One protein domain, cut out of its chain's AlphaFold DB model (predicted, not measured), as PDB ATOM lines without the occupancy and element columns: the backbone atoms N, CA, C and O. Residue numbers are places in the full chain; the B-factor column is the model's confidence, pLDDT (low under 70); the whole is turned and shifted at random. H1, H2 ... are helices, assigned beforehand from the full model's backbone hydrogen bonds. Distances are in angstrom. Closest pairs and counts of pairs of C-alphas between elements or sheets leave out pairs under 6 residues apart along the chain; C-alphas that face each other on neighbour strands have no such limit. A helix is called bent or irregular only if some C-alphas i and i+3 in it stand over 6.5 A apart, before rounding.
ATOM      1  N   THR A   4      24.812 104.044  55.363       58.31
ATOM      2  CA  THR A   4      24.420 103.222  56.503       58.31
ATOM      3  C   THR A   4      23.626 103.988  57.560       58.31
ATOM      4  O   THR A   4      22.635 103.448  58.038       58.31
ATOM      5  N   SER A   5      23.983 105.231  57.912       59.00
ATOM      6  CA  SER A   5      23.247 105.996  58.932       59.00
ATOM      7  C   SER A   5      21.856 106.404  58.452       59.00
ATOM      8  O   SER A   5      20.904 106.367  59.229       59.00
ATOM      9  N   ASP A   6      21.722 106.717  57.163       57.19
ATOM     10  CA  ASP A   6      20.449 107.136  56.574       57.19
ATOM     11  C   ASP A   6      19.467 105.954  56.481       57.19
ATOM     12  O   ASP A   6      18.272 106.108  56.736       57.19
ATOM     13  N   PHE A   7      19.965 104.738  56.234       59.09
ATOM     14  CA  PHE A   7      19.145 103.525  56.195       59.09
ATOM     15  C   PHE A   7      18.504 103.193  57.554       59.09
ATOM     16  O   PHE A   7      17.320 102.861  57.609       59.09
ATOM     17  N   TYR A   8      19.234 103.347  58.665       61.12
ATOM     18  CA  TYR A   8      18.697 103.082  60.011       61.12
ATOM     19  C   TYR A   8      17.626 104.083  60.459       61.12
ATOM     20  O   TYR A   8      16.835 103.763  61.345       61.12
ATOM     21  N   VAL A   9      17.573 105.267  59.847       60.12
ATOM     22  CA  VAL A   9      16.585 106.309  60.168       60.12
ATOM     23  C   VAL A   9      15.386 106.250  59.222       60.12
ATOM     24  O   VAL A   9      14.244 106.375  59.660       60.12
ATOM     25  N   ILE A  10      15.616 106.006  57.932       68.19
ATOM     26  CA  ILE A  10      14.564 106.015  56.908       68.19
ATOM     27  C   ILE A  10      13.743 104.719  56.944       68.19
ATOM     28  O   ILE A  10      12.523 104.753  56.786       68.19
ATOM     29  N   PHE A  11      14.376 103.577  57.215       68.25
ATOM     30  CA  PHE A  11      13.704 102.280  57.273       68.25
ATOM     31  C   PHE A  11      12.580 102.189  58.328       68.25
ATOM     32  O   PHE A  11      11.471 101.804  57.955       68.25
ATOM     33  N   PRO A  12      12.769 102.582  59.609       71.88
ATOM     34  CA  PRO A  12      11.675 102.576  60.585       71.88
ATOM     35  C   PRO A  12      10.557 103.560  60.219       71.88
ATOM     36  O   PRO A  12       9.399 103.316  60.548       71.88
ATOM     37  N   LEU A  13      10.881 104.636  59.502       65.69
ATOM     38  CA  LEU A  13       9.928 105.655  59.072       65.69
ATOM     39  C   LEU A  13       9.022 105.133  57.945       65.69
ATOM     40  O   LEU A  13       7.802 105.275  58.013       65.69
ATOM     41  N   VAL A  14       9.594 104.430  56.964       74.81
ATOM     42  CA  VAL A  14       8.841 103.747  55.897       74.81
ATOM     43  C   VAL A  14       8.008 102.595  56.462       74.81
ATOM     44  O   VAL A  14       6.846 102.427  56.087       74.81
ATOM     45  N   LEU A  15       8.563 101.839  57.412       70.12
ATOM     46  CA  LEU A  15       7.855 100.753  58.085       70.12
ATOM     47  C   LEU A  15       6.639 101.282  58.862       70.12
ATOM     48  O   LEU A  15       5.551 100.724  58.768       70.12
ATOM     49  N   LEU A  16       6.796 102.396  59.577       68.50
ATOM     50  CA  LEU A  16       5.718 103.045  60.322       68.50
ATOM     51  C   LEU A  16       4.597 103.542  59.396       68.50
ATOM     52  O   LEU A  16       3.422 103.307  59.673       68.50
ATOM     53  N   VAL A  17       4.947 104.160  58.265       72.38
ATOM     54  CA  VAL A  17       3.972 104.599  57.251       72.38
ATOM     55  C   VAL A  17       3.217 103.407  56.654       72.38
ATOM     56  O   VAL A  17       1.998 103.475  56.479       72.38
ATOM     57  N   PHE A  18       3.901 102.286  56.419       72.50
ATOM     58  CA  PHE A  18       3.279 101.052  55.942       72.50
ATOM     59  C   PHE A  18       2.301 100.460  56.970       72.50
ATOM     60  O   PHE A  18       1.197 100.062  56.609       72.50
ATOM     61  N   ILE A  19       2.654 100.471  58.259       68.56
ATOM     62  CA  ILE A  19       1.799  99.988  59.357       68.56
ATOM     63  C   ILE A  19       0.534 100.838  59.477       68.56
ATOM     64  O   ILE A  19      -0.566 100.298  59.574       68.56
ATOM     65  N   ILE A  20       0.672 102.161  59.412       63.12
ATOM     66  CA  ILE A  20      -0.457 103.098  59.464       63.12
ATOM     67  C   ILE A  20      -1.410 102.872  58.281       63.12
ATOM     68  O   ILE A  20      -2.629 102.861  58.464       63.12
ATOM     69  N   LEU A  21      -0.874 102.628  57.085       66.56
ATOM     70  CA  LEU A  21      -1.667 102.278  55.903       66.56
ATOM     71  C   LEU A  21      -2.390 100.937  56.063       66.56
ATOM     72  O   LEU A  21      -3.563 100.816  55.710       66.56
ATOM     73  N   LEU A  22      -1.726  99.944  56.645       57.59
ATOM     74  CA  LEU A  22      -2.293  98.618  56.875       57.59
ATOM     75  C   LEU A  22      -3.456  98.683  57.877       57.59
ATOM     76  O   LEU A  22      -4.517  98.122  57.632       57.59
ATOM     77  N   VAL A  23      -3.315  99.469  58.944       59.56
ATOM     78  CA  VAL A  23      -4.375  99.762  59.927       59.56
ATOM     79  C   VAL A  23      -5.563 100.489  59.300       59.56
ATOM     80  O   VAL A  23      -6.713 100.235  59.652       59.56
ATOM     81  N   TYR A  24      -5.292 101.380  58.352       57.16
ATOM     82  CA  TYR A  24      -6.313 102.137  57.639       57.16
ATOM     83  C   TYR A  24      -7.122 101.265  56.663       57.16
ATOM     84  O   TYR A  24      -8.332 101.446  56.520       57.16
ATOM     85  N   ILE A  25      -6.479 100.278  56.033       56.53
ATOM     86  CA  ILE A  25      -7.132  99.280  55.168       56.53
ATOM     87  C   ILE A  25      -7.918  98.268  56.012       56.53
ATOM     88  O   ILE A  25      -8.999  97.799  55.636       56.53
ATOM     89  N   VAL A  26      -7.394  97.946  57.189       50.66
ATOM     90  CA  VAL A  26      -7.929  96.931  58.077       50.66
ATOM     91  C   VAL A  26      -8.994  97.535  58.998       50.66
ATOM     92  O   VAL A  26      -8.791  97.887  60.153       50.66
ATOM     93  N   LYS A  27     -10.195  97.573  58.432       52.69
ATOM     94  CA  LYS A  27     -11.561  97.474  58.982       52.69
ATOM     95  C   LYS A  27     -11.772  96.517  60.191       52.69
ATOM     96  O   LYS A  27     -12.880  96.007  60.366       52.69
ATOM     97  N   ILE A  28     -10.755  96.203  60.999       57.28
ATOM     98  CA  ILE A  28     -10.857  95.260  62.119       57.28
ATOM     99  C   ILE A  28     -11.797  95.822  63.182       57.28
ATOM    100  O   ILE A  28     -11.666  96.949  63.662       57.28
ATOM    101  N   LYS A  29     -12.757  94.982  63.572       60.22
ATOM    102  CA  LYS A  29     -13.546  95.169  64.785       60.22
ATOM    103  C   LYS A  29     -12.566  95.221  65.957       60.22
ATOM    104  O   LYS A  29     -11.890  94.235  66.235       60.22
ATOM    105  N   SER A  30     -12.483  96.376  66.610       64.62
ATOM    106  CA  SER A  30     -11.680  96.583  67.816       64.62
ATOM    107  C   SER A  30     -11.834  95.408  68.785       64.62
ATOM    108  O   SER A  30     -12.954  95.104  69.204       64.62
ATOM    109  N   ASN A  31     -10.717  94.801  69.184       72.75
ATOM    110  CA  ASN A  31     -10.686  93.738  70.180       72.75
ATOM    111  C   ASN A  31      -9.676  94.087  71.278       72.75
ATOM    112  O   ASN A  31      -8.475  93.849  71.148       72.75
ATOM    113  N   LEU A  32     -10.204  94.632  72.375       73.38
ATOM    114  CA  LEU A  32      -9.435  95.078  73.539       73.38
ATOM    115  C   LEU A  32      -8.528  93.993  74.112       73.38
ATOM    116  O   LEU A  32      -7.426  94.309  74.543       73.38
ATOM    117  N   VAL A  33      -8.972  92.732  74.105       75.94
ATOM    118  CA  VAL A  33      -8.207  91.623  74.689       75.94
ATOM    119  C   VAL A  33      -6.884  91.453  73.942       75.94
ATOM    120  O   VAL A  33      -5.825  91.417  74.559       75.94
ATOM    121  N   ILE A  34      -6.933  91.461  72.607       76.25
ATOM    122  CA  ILE A  34      -5.752  91.319  71.744       76.25
ATOM    123  C   ILE A  34      -4.830  92.537  71.883       76.25
ATOM    124  O   ILE A  34      -3.612  92.382  71.989       76.25
ATOM    125  N   GLY A  35      -5.402  93.744  71.947       79.81
ATOM    126  CA  GLY A  35      -4.640  94.974  72.163       79.81
ATOM    127  C   GLY A  35      -3.903  94.988  73.500       79.81
ATOM    128  O   GLY A  35      -2.727  95.336  73.550       79.81
ATOM    129  N   PHE A  36      -4.554  94.565  74.582       80.00
ATOM    130  CA  PHE A  36      -3.935  94.549  75.906       80.00
ATOM    131  C   PHE A  36      -2.841  93.478  76.015       80.00
ATOM    132  O   PHE A  36      -1.775  93.746  76.569       80.00
ATOM    133  N   SER A  37      -3.058  92.294  75.434       80.88
ATOM    134  CA  SER A  37      -2.042  91.237  75.383       80.88
ATOM    135  C   SER A  37      -0.793  91.674  74.612       80.88
ATOM    136  O   SER A  37       0.323  91.474  75.093       80.88
ATOM    137  N   LEU A  38      -0.958  92.321  73.453       83.12
ATOM    138  CA  LEU A  38       0.167  92.853  72.675       83.12
ATOM    139  C   LEU A  38       0.901  93.978  73.417       83.12
ATOM    140  O   LEU A  38       2.131  94.021  73.399       83.12
ATOM    141  N   LEU A  39       0.168  94.847  74.116       84.44
ATOM    142  CA  LEU A  39       0.753  95.917  74.926       84.44
ATOM    143  C   LEU A  39       1.599  95.350  76.080       84.44
ATOM    144  O   LEU A  39       2.698  95.835  76.338       84.44
ATOM    145  N   ALA A  40       1.125  94.299  76.753       87.25
ATOM    146  CA  ALA A  40       1.863  93.654  77.839       87.25
ATOM    147  C   ALA A  40       3.190  93.046  77.349       87.25
ATOM    148  O   ALA A  40       4.231  93.227  77.982       87.25
ATOM    149  N   ILE A  41       3.168  92.389  76.184       85.94
ATOM    150  CA  ILE A  41       4.369  91.839  75.536       85.94
ATOM    151  C   ILE A  41       5.343  92.963  75.153       85.94
ATOM    152  O   ILE A  41       6.548  92.845  75.384       85.94
ATOM    153  N   ALA A  42       4.832  94.074  74.616       85.88
ATOM    154  CA  ALA A  42       5.638  95.241  74.272       85.88
ATOM    155  C   ALA A  42       6.351  95.842  75.493       85.88
ATOM    156  O   ALA A  42       7.555  96.096  75.445       85.88
ATOM    157  N   ILE A  43       5.629  96.022  76.602       89.31
ATOM    158  CA  ILE A  43       6.186  96.545  77.856       89.31
ATOM    159  C   ILE A  43       7.276  95.610  78.390       89.31
ATOM    160  O   ILE A  43       8.350  96.078  78.771       89.31
ATOM    161  N   PHE A  44       7.044  94.296  78.360       91.81
ATOM    162  CA  PHE A  44       8.039  93.314  78.782       91.81
ATOM    163  C   PHE A  44       9.328  93.402  77.950       91.81
ATOM    164  O   PHE A  44      10.423  93.432  78.509       91.81
ATOM    165  N   LEU A  45       9.210  93.517  76.623       86.12
ATOM    166  CA  LEU A  45      10.352  93.678  75.716       86.12
ATOM    167  C   LEU A  45      11.138  94.971  75.974       86.12
ATOM    168  O   LEU A  45      12.368  94.960  75.918       86.12
ATOM    169  N   ILE A  46      10.447  96.069  76.294       85.75
ATOM    170  CA  ILE A  46      11.088  97.344  76.642       85.75
ATOM    171  C   ILE A  46      11.873  97.200  77.948       85.75
ATOM    172  O   ILE A  46      13.044  97.567  77.994       85.75
ATOM    173  N   ILE A  47      11.279  96.618  78.992       90.88
ATOM    174  CA  ILE A  47      11.965  96.395  80.276       90.88
ATOM    175  C   ILE A  47      13.184  95.486  80.080       90.88
ATOM    176  O   ILE A  47      14.282  95.796  80.546       90.88
ATOM    177  N   LEU A  48      13.021  94.400  79.324       88.12
ATOM    178  CA  LEU A  48      14.103  93.470  79.013       88.12
ATOM    179  C   LEU A  48      15.233  94.147  78.221       88.12
ATOM    180  O   LEU A  48      16.407  93.835  78.428       88.12
ATOM    181  N   SER A  49      14.903  95.113  77.360       87.56
ATOM    182  CA  SER A  49      15.885  95.928  76.644       87.56
ATOM    183  C   SER A  49      16.789  96.725  77.580       87.56
ATOM    184  O   SER A  49      17.985  96.830  77.304       87.56
ATOM    185  N   PHE A  50      16.233  97.294  78.653       84.69
ATOM    186  CA  PHE A  50      17.003  98.049  79.642       84.69
ATOM    187  C   PHE A  50      17.902  97.131  80.469       84.69
ATOM    188  O   PHE A  50      19.064  97.460  80.687       84.69
ATOM    189  N   ILE A  51      17.399  95.958  80.861       92.06
ATOM    190  CA  ILE A  51      18.170  94.971  81.632       92.06
ATOM    191  C   ILE A  51      19.358  94.436  80.819       92.06
ATOM    192  O   ILE A  51      20.458  94.296  81.343       92.06
ATOM    193  N   LEU A  52      19.148  94.143  79.532       89.50
ATOM    194  CA  LEU A  52      20.177  93.564  78.661       89.50
ATOM    195  C   LEU A  52      21.060  94.609  77.962       89.50
ATOM    196  O   LEU A  52      21.977  94.226  77.238       89.50
ATOM    197  N   GLY A  53      20.770  95.907  78.111       86.56
ATOM    198  CA  GLY A  53      21.499  96.990  77.437       86.56
ATOM    199  C   GLY A  53      21.445  96.924  75.905       86.56
ATOM    200  O   GLY A  53      22.326  97.452  75.229       86.56
ATOM    201  N   LYS A  54      20.442  96.244  75.332       82.38
ATOM    202  CA  LYS A  54      20.335  95.997  73.886       82.38
ATOM    203  C   LYS A  54      19.308  96.931  73.250       82.38
ATOM    204  O   LYS A  54      18.131  96.577  73.236       82.38
ATOM    205  N   PRO A  55      19.715  98.053  72.631       77.94
ATOM    206  CA  PRO A  55      18.779  99.046  72.093       77.94
ATOM    207  C   PRO A  55      17.860  98.485  70.996       77.94
ATOM    208  O   PRO A  55      16.762  98.987  70.794       77.94
ATOM    209  N   ALA A  56      18.257  97.400  70.323       78.44
ATOM    210  CA  ALA A  56      17.415  96.700  69.353       78.44
ATOM    211  C   ALA A  56      16.089  96.189  69.953       78.44
ATOM    212  O   ALA A  56      15.049  96.270  69.302       78.44
ATOM    213  N   LEU A  57      16.106  95.699  71.198       74.31
ATOM    214  CA  LEU A  57      14.907  95.183  71.872       74.31
ATOM    215  C   LEU A  57      13.923  96.305  72.207       74.31
ATOM    216  O   LEU A  57      12.713  96.102  72.121       74.31
ATOM    217  N   PHE A  58      14.437  97.498  72.512       79.62
ATOM    218  CA  PHE A  58      13.629  98.691  72.732       79.62
ATOM    219  C   PHE A  58      12.833  99.051  71.478       79.62
ATOM    220  O   PHE A  58      11.620  99.233  71.562       79.62
ATOM    221  N   TYR A  59      13.483  99.089  70.310       81.00
ATOM    222  CA  TYR A  59      12.799  99.387  69.048       81.00
ATOM    223  C   TYR A  59      11.714  98.353  68.735       81.00
ATOM    224  O   TYR A  59      10.607  98.724  68.356       81.00
ATOM    225  N   ILE A  60      11.993  97.065  68.958       79.50
ATOM    226  CA  ILE A  60      11.014  95.990  68.743       79.50
ATOM    227  C   ILE A  60       9.816  96.151  69.686       79.50
ATOM    228  O   ILE A  60       8.675  96.155  69.227       79.50
ATOM    229  N   GLY A  61      10.052  96.334  70.987       80.75
ATOM    230  CA  GLY A  61       8.981  96.547  71.962       80.75
ATOM    231  C   GLY A  61       8.157  97.800  71.653       80.75
ATOM    232  O   GLY A  61       6.929  97.766  71.695       80.75
ATOM    233  N   PHE A  62       8.815  98.882  71.239       80.62
ATOM    234  CA  PHE A  62       8.152 100.109  70.807       80.62
ATOM    235  C   PHE A  62       7.238  99.877  69.593       80.62
ATOM    236  O   PHE A  62       6.077 100.284  69.616       80.62
ATOM    237  N   PHE A  63       7.701  99.155  68.570       79.38
ATOM    238  CA  PHE A  63       6.872  98.814  67.408       79.38
ATOM    239  C   PHE A  63       5.665  97.949  67.783       79.38
ATOM    240  O   PHE A  63       4.551  98.229  67.339       79.38
ATOM    241  N   VAL A  64       5.853  96.934  68.630       82.75
ATOM    242  CA  VAL A  64       4.755  96.068  69.091       82.75
ATOM    243  C   VAL A  64       3.714  96.870  69.885       82.75
ATOM    244  O   VAL A  64       2.517  96.635  69.722       82.75
ATOM    245  N   SER A  65       4.139  97.867  70.668       81.81
ATOM    246  CA  SER A  65       3.236  98.801  71.361       81.81
ATOM    247  C   SER A  65       2.409  99.635  70.376       81.81
ATOM    248  O   SER A  65       1.189  99.728  70.492       81.81
ATOM    249  N   VAL A  66       3.043 100.187  69.337       80.06
ATOM    250  CA  VAL A  66       2.336 100.947  68.291       80.06
ATOM    251  C   VAL A  66       1.306 100.065  67.572       80.06
ATOM    252  O   VAL A  66       0.185 100.508  67.316       80.06
ATOM    253  N   PHE A  67       1.637  98.798  67.313       74.38
ATOM    254  CA  PHE A  67       0.700  97.825  66.748       74.38
ATOM    255  C   PHE A  67      -0.451  97.465  67.690       74.38
ATOM    256  O   PHE A  67      -1.566  97.229  67.230       74.38
ATOM    257  N   SER A  68      -0.223  97.415  68.999       78.06
ATOM    258  CA  SER A  68      -1.270  97.036  69.949       78.06
ATOM    259  C   SER A  68      -2.397  98.072  70.004       78.06
ATOM    260  O   SER A  68      -3.566  97.715  70.171       78.06
ATOM    261  N   LEU A  69      -2.067  99.352  69.798       75.00
ATOM    262  CA  LEU A  69      -3.017 100.470  69.775       75.00
ATOM    263  C   LEU A  69      -4.066 100.353  68.660       75.00
ATOM    264  O   LEU A  69      -5.160 100.897  68.791       75.00
ATOM    265  N   VAL A  70      -3.777  99.594  67.604       74.38
ATOM    266  CA  VAL A  70      -4.699  99.309  66.492       74.38
ATOM    267  C   VAL A  70      -5.957  98.582  66.963       74.38
ATOM    268  O   VAL A  70      -7.044  98.775  66.420       74.38
ATOM    269  N   PHE A  71      -5.812  97.746  67.986       70.81
ATOM    270  CA  PHE A  71      -6.892  96.917  68.508       70.81
ATOM    271  C   PHE A  71      -7.713  97.620  69.589       70.81
ATOM    272  O   PHE A  71      -8.753  97.093  69.995       70.81
TER     273      PHE A  71
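AT A GLANCE: This is residues 4 to 71 of the 78 residues of an uncharacterized protein of Acidianus brierleyi (UniProt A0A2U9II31). Three long helices lie nearly parallel in one flat layer, with H3 between the other two: H2 and H3 make a close hairpin, and H1 runs along the far side of H3, set off from it by a looser gap. Residues 4 to 11 of H1 stand free, and the link of residues 26 to 31 passes by the end of H3 to reach H2. The printed part has 68 residues with three named helices, H1, H2 and H3 in chain order, and no named strand; the class is all helix. The whole is only just loose, close to compact, with a radius of gyration of the C-alphas of 13.5 A, and it spans 37 by 28 by 7 A.

HOW THE PARTS SIT: Start from the longest helix, H1, residues 4 to 25, and look across to H3, residues 55 to 71. The two are close but not clearly touching; their closest C-alphas, those of Val 23 and Val 70, are 6.6 A apart. They run the same way at a shallow tilt of 14 degrees. H3 touches H2, residues 32 to 52, where the C-alphas of Ala 42 and Gly 61, their closest, are 4.3 A apart. H2 and H3 form a helical hairpin, running opposite ways at a shallow tilt of 10 degrees. H1 and H2 are apart. In H2 every O i to N i+4 pair is within hydrogen-bond range; in H1 15 of 18 are, in H3 11 of 13.

IN THESE COORDINATES: Find C-alpha 4 at (24.420, 103.222, 56.503); from there H1 runs 31.8 A to C-alpha 25. H1 is neither bent nor irregular, but only just: C-alphas 9 and 12 are 6.2 A apart. H2 begins at C-alpha 32, (-9.435, 95.078, 73.539), and is 30.1 A long. H3 is 26.0 A long and ends at C-alpha 71, (-6.892, 96.917, 68.508).

THE WHOLE: The two C-alphas farthest apart, those of Thr 4 and Lys 29, are 39.7 A from each other. The printed part has no cut; the link from H1 to H2 is short and that from H2 to H3 is tight. Look to the B-factor column for the model's confidence: mean pLDDT is 74.3 for the printed part, and it is under 70 at residues 4 to 11, 13, 16 and 19 to 30.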